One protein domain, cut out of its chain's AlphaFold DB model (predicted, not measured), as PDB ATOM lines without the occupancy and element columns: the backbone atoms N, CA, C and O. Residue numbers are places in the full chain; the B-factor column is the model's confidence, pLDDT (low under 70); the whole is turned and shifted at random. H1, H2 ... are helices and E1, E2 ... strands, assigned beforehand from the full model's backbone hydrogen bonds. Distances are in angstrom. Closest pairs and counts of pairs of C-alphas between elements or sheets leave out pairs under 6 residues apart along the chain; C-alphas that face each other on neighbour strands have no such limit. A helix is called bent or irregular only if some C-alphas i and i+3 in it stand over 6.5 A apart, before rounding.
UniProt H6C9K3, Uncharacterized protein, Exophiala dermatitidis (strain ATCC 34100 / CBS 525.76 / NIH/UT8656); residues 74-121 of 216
ATOM      1  N   MET A  74      19.542  -6.232  12.171       75.25
ATOM      2  CA  MET A  74      19.508  -7.540  11.540       75.25
ATOM      3  C   MET A  74      20.294  -7.481  10.234       75.25
ATOM      4  O   MET A  74      20.074  -6.601   9.407       75.25
ATOM      5  N   SER A  75      21.224  -8.409  10.034       80.38
ATOM      6  CA  SER A  75      21.901  -8.558   8.743       80.38
ATOM      7  C   SER A  75      21.151  -9.583   7.909       80.38
ATOM      8  O   SER A  75      20.908 -10.689   8.383       80.38
ATOM      9  N   CYS A  76      20.802  -9.223   6.681       82.06
ATOM     10  CA  CYS A  76      20.182 -10.144   5.733       82.06
ATOM     11  C   CYS A  76      21.154 -10.495   4.599       82.06
ATOM     12  O   CYS A  76      22.269  -9.977   4.578       82.06
ATOM     13  N   TYR A  77      20.758 -11.378   3.677       81.38
ATOM     14  CA  TYR A  77      21.606 -12.030   2.670       81.38
ATOM     15  C   TYR A  77      22.489 -11.049   1.865       81.38
ATOM     16  O   TYR A  77      22.111 -10.559   0.800       81.38
ATOM     17  N   GLY A  78      23.683 -10.748   2.390       75.94
ATOM     18  CA  GLY A  78      24.682  -9.869   1.768       75.94
ATOM     19  C   GLY A  78      24.260  -8.404   1.581       75.94
ATOM     20  O   GLY A  78      24.905  -7.688   0.818       75.94
ATOM     21  N   GLY A  79      23.177  -7.963   2.227       76.56
ATOM     22  CA  GLY A  79      22.628  -6.612   2.087       76.56
ATOM     23  C   GLY A  79      23.037  -5.641   3.197       76.56
ATOM     24  O   GLY A  79      23.686  -6.036   4.166       76.56
ATOM     25  N   PRO A  80      22.618  -4.365   3.100       77.25
ATOM     26  CA  PRO A  80      22.741  -3.419   4.204       77.25
ATOM     27  C   PRO A  80      21.980  -3.936   5.426       77.25
ATOM     28  O   PRO A  80      20.869  -4.456   5.278       77.25
ATOM     29  N   ALA A  81      22.557  -3.754   6.616       76.38
ATOM     30  CA  ALA A  81      21.913  -4.137   7.864       76.38
ATOM     31  C   ALA A  81      20.583  -3.392   8.035       76.38
ATOM     32  O   ALA A  81      20.513  -2.166   7.915       76.38
ATOM     33  N   VAL A  82      19.530  -4.143   8.330       74.62
ATOM     34  CA  VAL A  82      18.207  -3.620   8.638       74.62
ATOM     35  C   VAL A  82      18.203  -3.173  10.087       74.62
ATOM     36  O   VAL A  82      18.338  -3.969  11.012       74.62
ATOM     37  N   THR A  83      18.075  -1.870  10.284       80.69
ATOM     38  CA  THR A  83      17.885  -1.261  11.601       80.69
ATOM     39  C   THR A  83      16.407  -0.988  11.846       80.69
ATOM     40  O   THR A  83      15.607  -0.935  10.911       80.69
ATOM     41  N   LEU A  84      16.039  -0.713  13.097       75.50
ATOM     42  CA  LEU A  84      14.681  -0.263  13.424       75.50
ATOM     43  C   LEU A  84      14.275   1.015  12.667       75.50
ATOM     44  O   LEU A  84      13.119   1.185  12.297       75.50
ATOM     45  N   GLN A  85      15.232   1.890  12.354       75.19
ATOM     46  CA  GLN A  85      14.985   3.076  11.531       75.19
ATOM     47  C   GLN A  85      14.669   2.706  10.074       75.19
ATOM     48  O   GLN A  85      13.824   3.331   9.434       75.19
ATOM     49  N   THR A  86      15.302   1.645   9.563       76.44
ATOM     50  CA  THR A  86      15.002   1.094   8.235       76.44
ATOM     51  C   THR A  86      13.571   0.566   8.202       76.44
ATOM     52  O   THR A  86      12.819   0.936   7.304       76.44
ATOM     53  N   CYS A  87      13.171  -0.197   9.220       76.12
ATOM     54  CA  CYS A  87      11.798  -0.666   9.397       76.12
ATOM     55  C   CYS A  87      10.787   0.485   9.429       76.12
ATOM     56  O   CYS A  87       9.823   0.460   8.679       76.12
ATOM     57  N   GLN A  88      11.039   1.528  10.229       73.44
ATOM     58  CA  GLN A  88      10.155   2.693  10.322       73.44
ATOM     59  C   GLN A  88      10.011   3.434   8.983       73.44
ATOM     60  O   GLN A  88       8.950   3.962   8.674       73.44
ATOM     61  N   SER A  89      11.080   3.485   8.185       74.75
ATOM     62  CA  SER A  89      11.068   4.167   6.885       74.75
ATOM     63  C   SER A  89      10.434   3.353   5.755       74.75
ATOM     64  O   SER A  89      10.050   3.918   4.733       74.75
ATOM     65  N   ARG A  90      10.397   2.023   5.895       72.00
ATOM     66  CA  ARG A  90      10.037   1.097   4.814       72.00
ATOM     67  C   ARG A  90       8.698   0.420   5.055       72.00
ATOM     68  O   ARG A  90       7.999   0.175   4.084       72.00
ATOM     69  N   CYS A  91       8.366   0.102   6.300       74.81
ATOM     70  CA  CYS A  91       7.219  -0.720   6.657       74.81
ATOM     71  C   CYS A  91       6.073   0.119   7.223       74.81
ATOM     72  O   CYS A  91       6.298   1.104   7.926       74.81
ATOM     73  N   ALA A  92       4.846  -0.309   6.939       75.19
ATOM     74  CA  ALA A  92       3.630   0.246   7.514       75.19
ATOM     75  C   ALA A  92       3.148  -0.626   8.681       75.19
ATOM     76  O   ALA A  92       3.267  -1.849   8.643       75.19
ATOM     77  N   CYS A  93       2.594   0.016   9.707       71.75
ATOM     78  CA  CYS A  93       1.967  -0.638  10.851       71.75
ATOM     79  C   CYS A  93       0.483  -0.283  10.873       71.75
ATOM     80  O   CYS A  93       0.144   0.865  11.147       71.75
ATOM     81  N   GLU A  94      -0.383  -1.260  10.628       66.44
ATOM     82  CA  GLU A  94      -1.839  -1.102  10.713       66.44
ATOM     83  C   GLU A  94      -2.392  -2.176  11.657       66.44
ATOM     84  O   GLU A  94      -2.095  -3.358  11.500       66.44
ATOM     85  N   ASP A  95      -3.135  -1.773  12.694       61.88
ATOM     86  CA  ASP A  95      -3.785  -2.675  13.664       61.88
ATOM     87  C   ASP A  95      -2.867  -3.751  14.280       61.88
ATOM     88  O   ASP A  95      -3.251  -4.902  14.496       61.88
ATOM     89  N   GLY A  96      -1.606  -3.392  14.548       63.06
ATOM     90  CA  GLY A  96      -0.606  -4.311  15.104       63.06
ATOM     91  C   GLY A  96      -0.068  -5.343  14.106       63.06
ATOM     92  O   GLY A  96       0.763  -6.173  14.477       63.06
ATOM     93  N   ARG A  97      -0.490  -5.281  12.839       63.66
ATOM     94  CA  ARG A  97       0.131  -6.000  11.728       63.66
ATOM     95  C   ARG A  97       1.145  -5.096  11.054       63.66
ATOM     96  O   ARG A  97       0.852  -3.958  10.694       63.66
ATOM     97  N   ILE A  98       2.343  -5.633  10.876       75.44
ATOM     98  CA  ILE A  98       3.350  -4.994  10.050       75.44
ATOM     99  C   ILE A  98       3.207  -5.465   8.610       75.44
ATOM    100  O   ILE A  98       3.000  -6.650   8.358       75.44
ATOM    101  N   SER A  99       3.296  -4.524   7.678       73.75
ATOM    102  CA  SER A  99       3.427  -4.810   6.260       73.75
ATOM    103  C   SER A  99       4.664  -4.105   5.734       73.75
ATOM    104  O   SER A  99       4.748  -2.876   5.657       73.75
ATOM    105  N   CYS A 100       5.659  -4.914   5.417       74.38
ATOM    106  CA  CYS A 100       6.936  -4.485   4.905       74.38
ATOM    107  C   CYS A 100       7.010  -4.756   3.386       74.38
ATOM    108  O   CYS A 100       6.742  -5.877   2.957       74.38
ATOM    109  N   PRO A 101       7.372  -3.773   2.538       72.50
ATOM    110  CA  PRO A 101       7.601  -4.020   1.118       72.50
ATOM    111  C   PRO A 101       8.825  -4.917   0.942       72.50
ATOM    112  O   PRO A 101       9.771  -4.828   1.728       72.50
ATOM    113  N   SER A 102       8.843  -5.722  -0.122       68.06
ATOM    114  CA  SER A 102       9.903  -6.707  -0.315       68.06
ATOM    115  C   SER A 102      11.289  -6.068  -0.330       68.06
ATOM    116  O   SER A 102      11.632  -5.223  -1.167       68.06
ATOM    117  N   TYR A 103      12.105  -6.455   0.649       70.94
ATOM    118  CA  TYR A 103      13.475  -5.987   0.745       70.94
ATOM    119  C   TYR A 103      14.368  -6.994   0.049       70.94
ATOM    120  O   TYR A 103      14.492  -8.127   0.480       70.94
ATOM    121  N   LYS A 104      15.038  -6.572  -1.026       75.44
ATOM    122  CA  LYS A 104      15.838  -7.440  -1.910       75.44
ATOM    123  C   LYS A 104      16.803  -8.396  -1.187       75.44
ATOM    124  O   LYS A 104      17.198  -9.405  -1.762       75.44
ATOM    125  N   TYR A 105      17.222  -8.041   0.022       78.00
ATOM    126  CA  TYR A 105      18.213  -8.780   0.784       78.00
ATOM    127  C   TYR A 105      17.641  -9.548   1.976       78.00
ATOM    128  O   TYR A 105      18.399 -10.319   2.542       78.00
ATOM    129  N   CYS A 106      16.372  -9.366   2.363       77.62
ATOM    130  CA  CYS A 106      15.729 -10.077   3.476       77.62
ATOM    131  C   CYS A 106      14.461 -10.772   2.985       77.62
ATOM    132  O   CYS A 106      13.758 -10.239   2.134       77.62
ATOM    133  N   ASP A 107      14.120 -11.905   3.586       79.69
ATOM    134  CA  ASP A 107      12.797 -12.486   3.381       79.69
ATOM    135  C   ASP A 107      11.744 -11.629   4.095       79.69
ATOM    136  O   ASP A 107      11.984 -11.160   5.215       79.69
ATOM    137  N   ASP A 108      10.570 -11.458   3.487       74.62
ATOM    138  CA  ASP A 108       9.486 -10.633   4.041       74.62
ATOM    139  C   ASP A 108       9.131 -11.059   5.476       74.62
ATOM    140  O   ASP A 108       9.010 -10.224   6.364       74.62
ATOM    141  N   SER A 109       9.121 -12.368   5.753       75.44
ATOM    142  CA  SER A 109       8.865 -12.926   7.089       75.44
ATOM    143  C   SER A 109       9.912 -12.528   8.136       75.44
ATOM    144  O   SER A 109       9.576 -12.273   9.296       75.44
ATOM    145  N   THR A 110      11.189 -12.459   7.751       77.69
ATOM    146  CA  THR A 110      12.266 -12.017   8.650       77.69
ATOM    147  C   THR A 110      12.151 -10.531   8.943       77.69
ATOM    148  O   THR A 110      12.325 -10.114  10.090       77.69
ATOM    149  N   MET A 111      11.792  -9.740   7.929       75.69
ATOM    150  CA  MET A 111      11.599  -8.307   8.083       75.69
ATOM    151  C   MET A 111      10.364  -8.008   8.933       75.69
ATOM    152  O   MET A 111      10.471  -7.232   9.874       75.69
ATOM    153  N   ASP A 112       9.250  -8.701   8.711       75.62
ATOM    154  CA  ASP A 112       8.042  -8.581   9.528       75.62
ATOM    155  C   ASP A 112       8.291  -8.993  10.984       75.62
ATOM    156  O   ASP A 112       7.804  -8.350  11.909       75.62
ATOM    157  N   THR A 113       9.101 -10.024  11.234       77.00
ATOM    158  CA  THR A 113       9.416 -10.445  12.611       77.00
ATOM    159  C   THR A 113      10.294  -9.418  13.325       77.00
ATOM    160  O   THR A 113      10.041  -9.067  14.477       77.00
ATOM    161  N   PHE A 114      11.322  -8.909  12.644       77.75
ATOM    162  CA  PHE A 114      12.246  -7.930  13.213       77.75
ATOM    163  C   PHE A 114      11.586  -6.558  13.401       77.75
ATOM    164  O   PHE A 114      11.709  -5.929  14.451       77.75
ATOM    165  N   CYS A 115      10.847  -6.106  12.392       75.31
ATOM    166  CA  CYS A 115      10.164  -4.826  12.397       75.31
ATOM    167  C   CYS A 115       8.830  -4.879  13.174       75.31
ATOM    168  O   CYS A 115       8.354  -3.844  13.632       75.31
ATOM    169  N   GLY A 116       8.233  -6.059  13.382       69.88
ATOM    170  CA  GLY A 116       6.962  -6.236  14.097       69.88
ATOM    171  C   GLY A 116       7.012  -5.785  15.557       69.88
ATOM    172  O   GLY A 116       6.012  -5.300  16.089       69.88
ATOM    173  N   GLY A 117       8.198  -5.818  16.174       65.62
ATOM    174  CA  GLY A 117       8.434  -5.219  17.491       65.62
ATOM    175  C   GLY A 117       8.199  -3.701  17.538       65.62
ATOM    176  O   GLY A 117       7.938  -3.167  18.611       65.62
ATOM    177  N   LEU A 118       8.232  -3.003  16.394       65.50
ATOM    178  CA  LEU A 118       7.937  -1.568  16.300       65.50
ATOM    179  C   LEU A 118       6.442  -1.273  16.180       65.50
ATOM    180  O   LEU A 118       5.995  -0.256  16.706       65.50
ATOM    181  N   CYS A 119       5.653  -2.141  15.536       57.28
ATOM    182  CA  CYS A 119       4.210  -1.910  15.403       57.28
ATOM    183  C   CYS A 119       3.466  -2.006  16.734       57.28
ATOM    184  O   CYS A 119       2.473  -1.305  16.921       57.28
ATOM    185  N   GLN A 120       3.964  -2.795  17.691       55.47
ATOM    186  CA  GLN A 120       3.432  -2.794  19.061       55.47
ATOM    187  C   GLN A 120       3.644  -1.459  19.793       55.47
ATOM    188  O   GLN A 120       2.968  -1.193  20.781       55.47
ATOM    189  N   CYS A 121       4.533  -0.600  19.292       52.81
ATOM    190  CA  CYS A 121       4.817   0.715  19.861       52.81
ATOM    191  C   CYS A 121       4.109   1.865  19.130       52.81
ATOM    192  O   CYS A 121       4.292   3.022  19.503       52.81
TER     193      CYS A 121
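What this domain is: This is residues 74 to 121 of the 216 residues of an uncharacterized protein of Exophiala dermatitidis (strain ATCC 34100 / CBS 525.76 / NIH/UT8656) (UniProt H6C9K3). A tiny two-stranded hairpin, E1 and E2, makes one end of a small elongated domain; helix H2 packs on it, mostly on E2, and the short helix H1 crosses H2 at a wide angle. The other end is made of loops: residues 74 to 83, with their turn at Gly 78, and the link of residues 100 to 107. The printed part has 48 residues with two named helices and two named strands, in the order H1, E1, E2, H2; the sheet's order is E1, E2, antiparallel, and the class is mixed, helices and strands. The whole is compact, with a radius of gyration of the C-alphas of 9.7 A, and the C-alphas span 31 by 16 by 15 A.

Where its parts are: Strand E1 is residues 92 to 94, 6.5 A from first to last C-alpha, and begins with C-alpha 92 at (3.630, 0.246, 7.514). Strand E2 is residues 97 to 99, also 6.5 A. Helix H2, the longest helix, is residues 108 to 119, 15.3 A, and ends with C-alpha 119 at (4.210, -1.910, 15.403). Helix H1 is residues 84 to 90, 9.9 A, and begins with C-alpha 84 at (14.681, -0.263, 13.424). Residues 74 to 83 hold no named element.

How they stand to each other: E1 and E2 form a hairpin, antiparallel at 152 degrees between their directions. The C-alphas of Cys 93 and Ile 98 face each other at 4.6 A; N 92 and O 99 are 2.9 A apart, and N 97 and O 94 are 2.8 A apart, both within hydrogen-bond range. E2 and H2 have 7 pairs of C-alphas within 8 A, the closest those of Ile 98 and Gly 116 at 5.6 A. E1 and H2 have 2 such pairs, the closest those of Cys 93 and Cys 119 at 5.2 A. H1 and H2 touch, with their closest C-alphas, those of Cys 87 and Cys 115, 5.4 A apart; their lines are about perpendicular, but only just, at 71 degrees. H1 and E2 are apart. In H1 every O i to N i+4 pair is within hydrogen-bond range; in H2 it is 5 of 8. H2 is neither bent nor irregular, but only just: C-alphas 114 and 117 are 6.3 A apart.

The domain as a whole: The two C-alphas farthest apart are those of Gly 78 and Asp 95, at 31.7 A. The printed part has no cut. The links from H1 to E1 and from E1 to E2 are tight, and the link from E2 to H2 is short, with 8 residues; no link is long. The mean pLDDT of the printed part is 73.0, and residues 94 to 97, residue 102 and residues 116 to 121 are under 70.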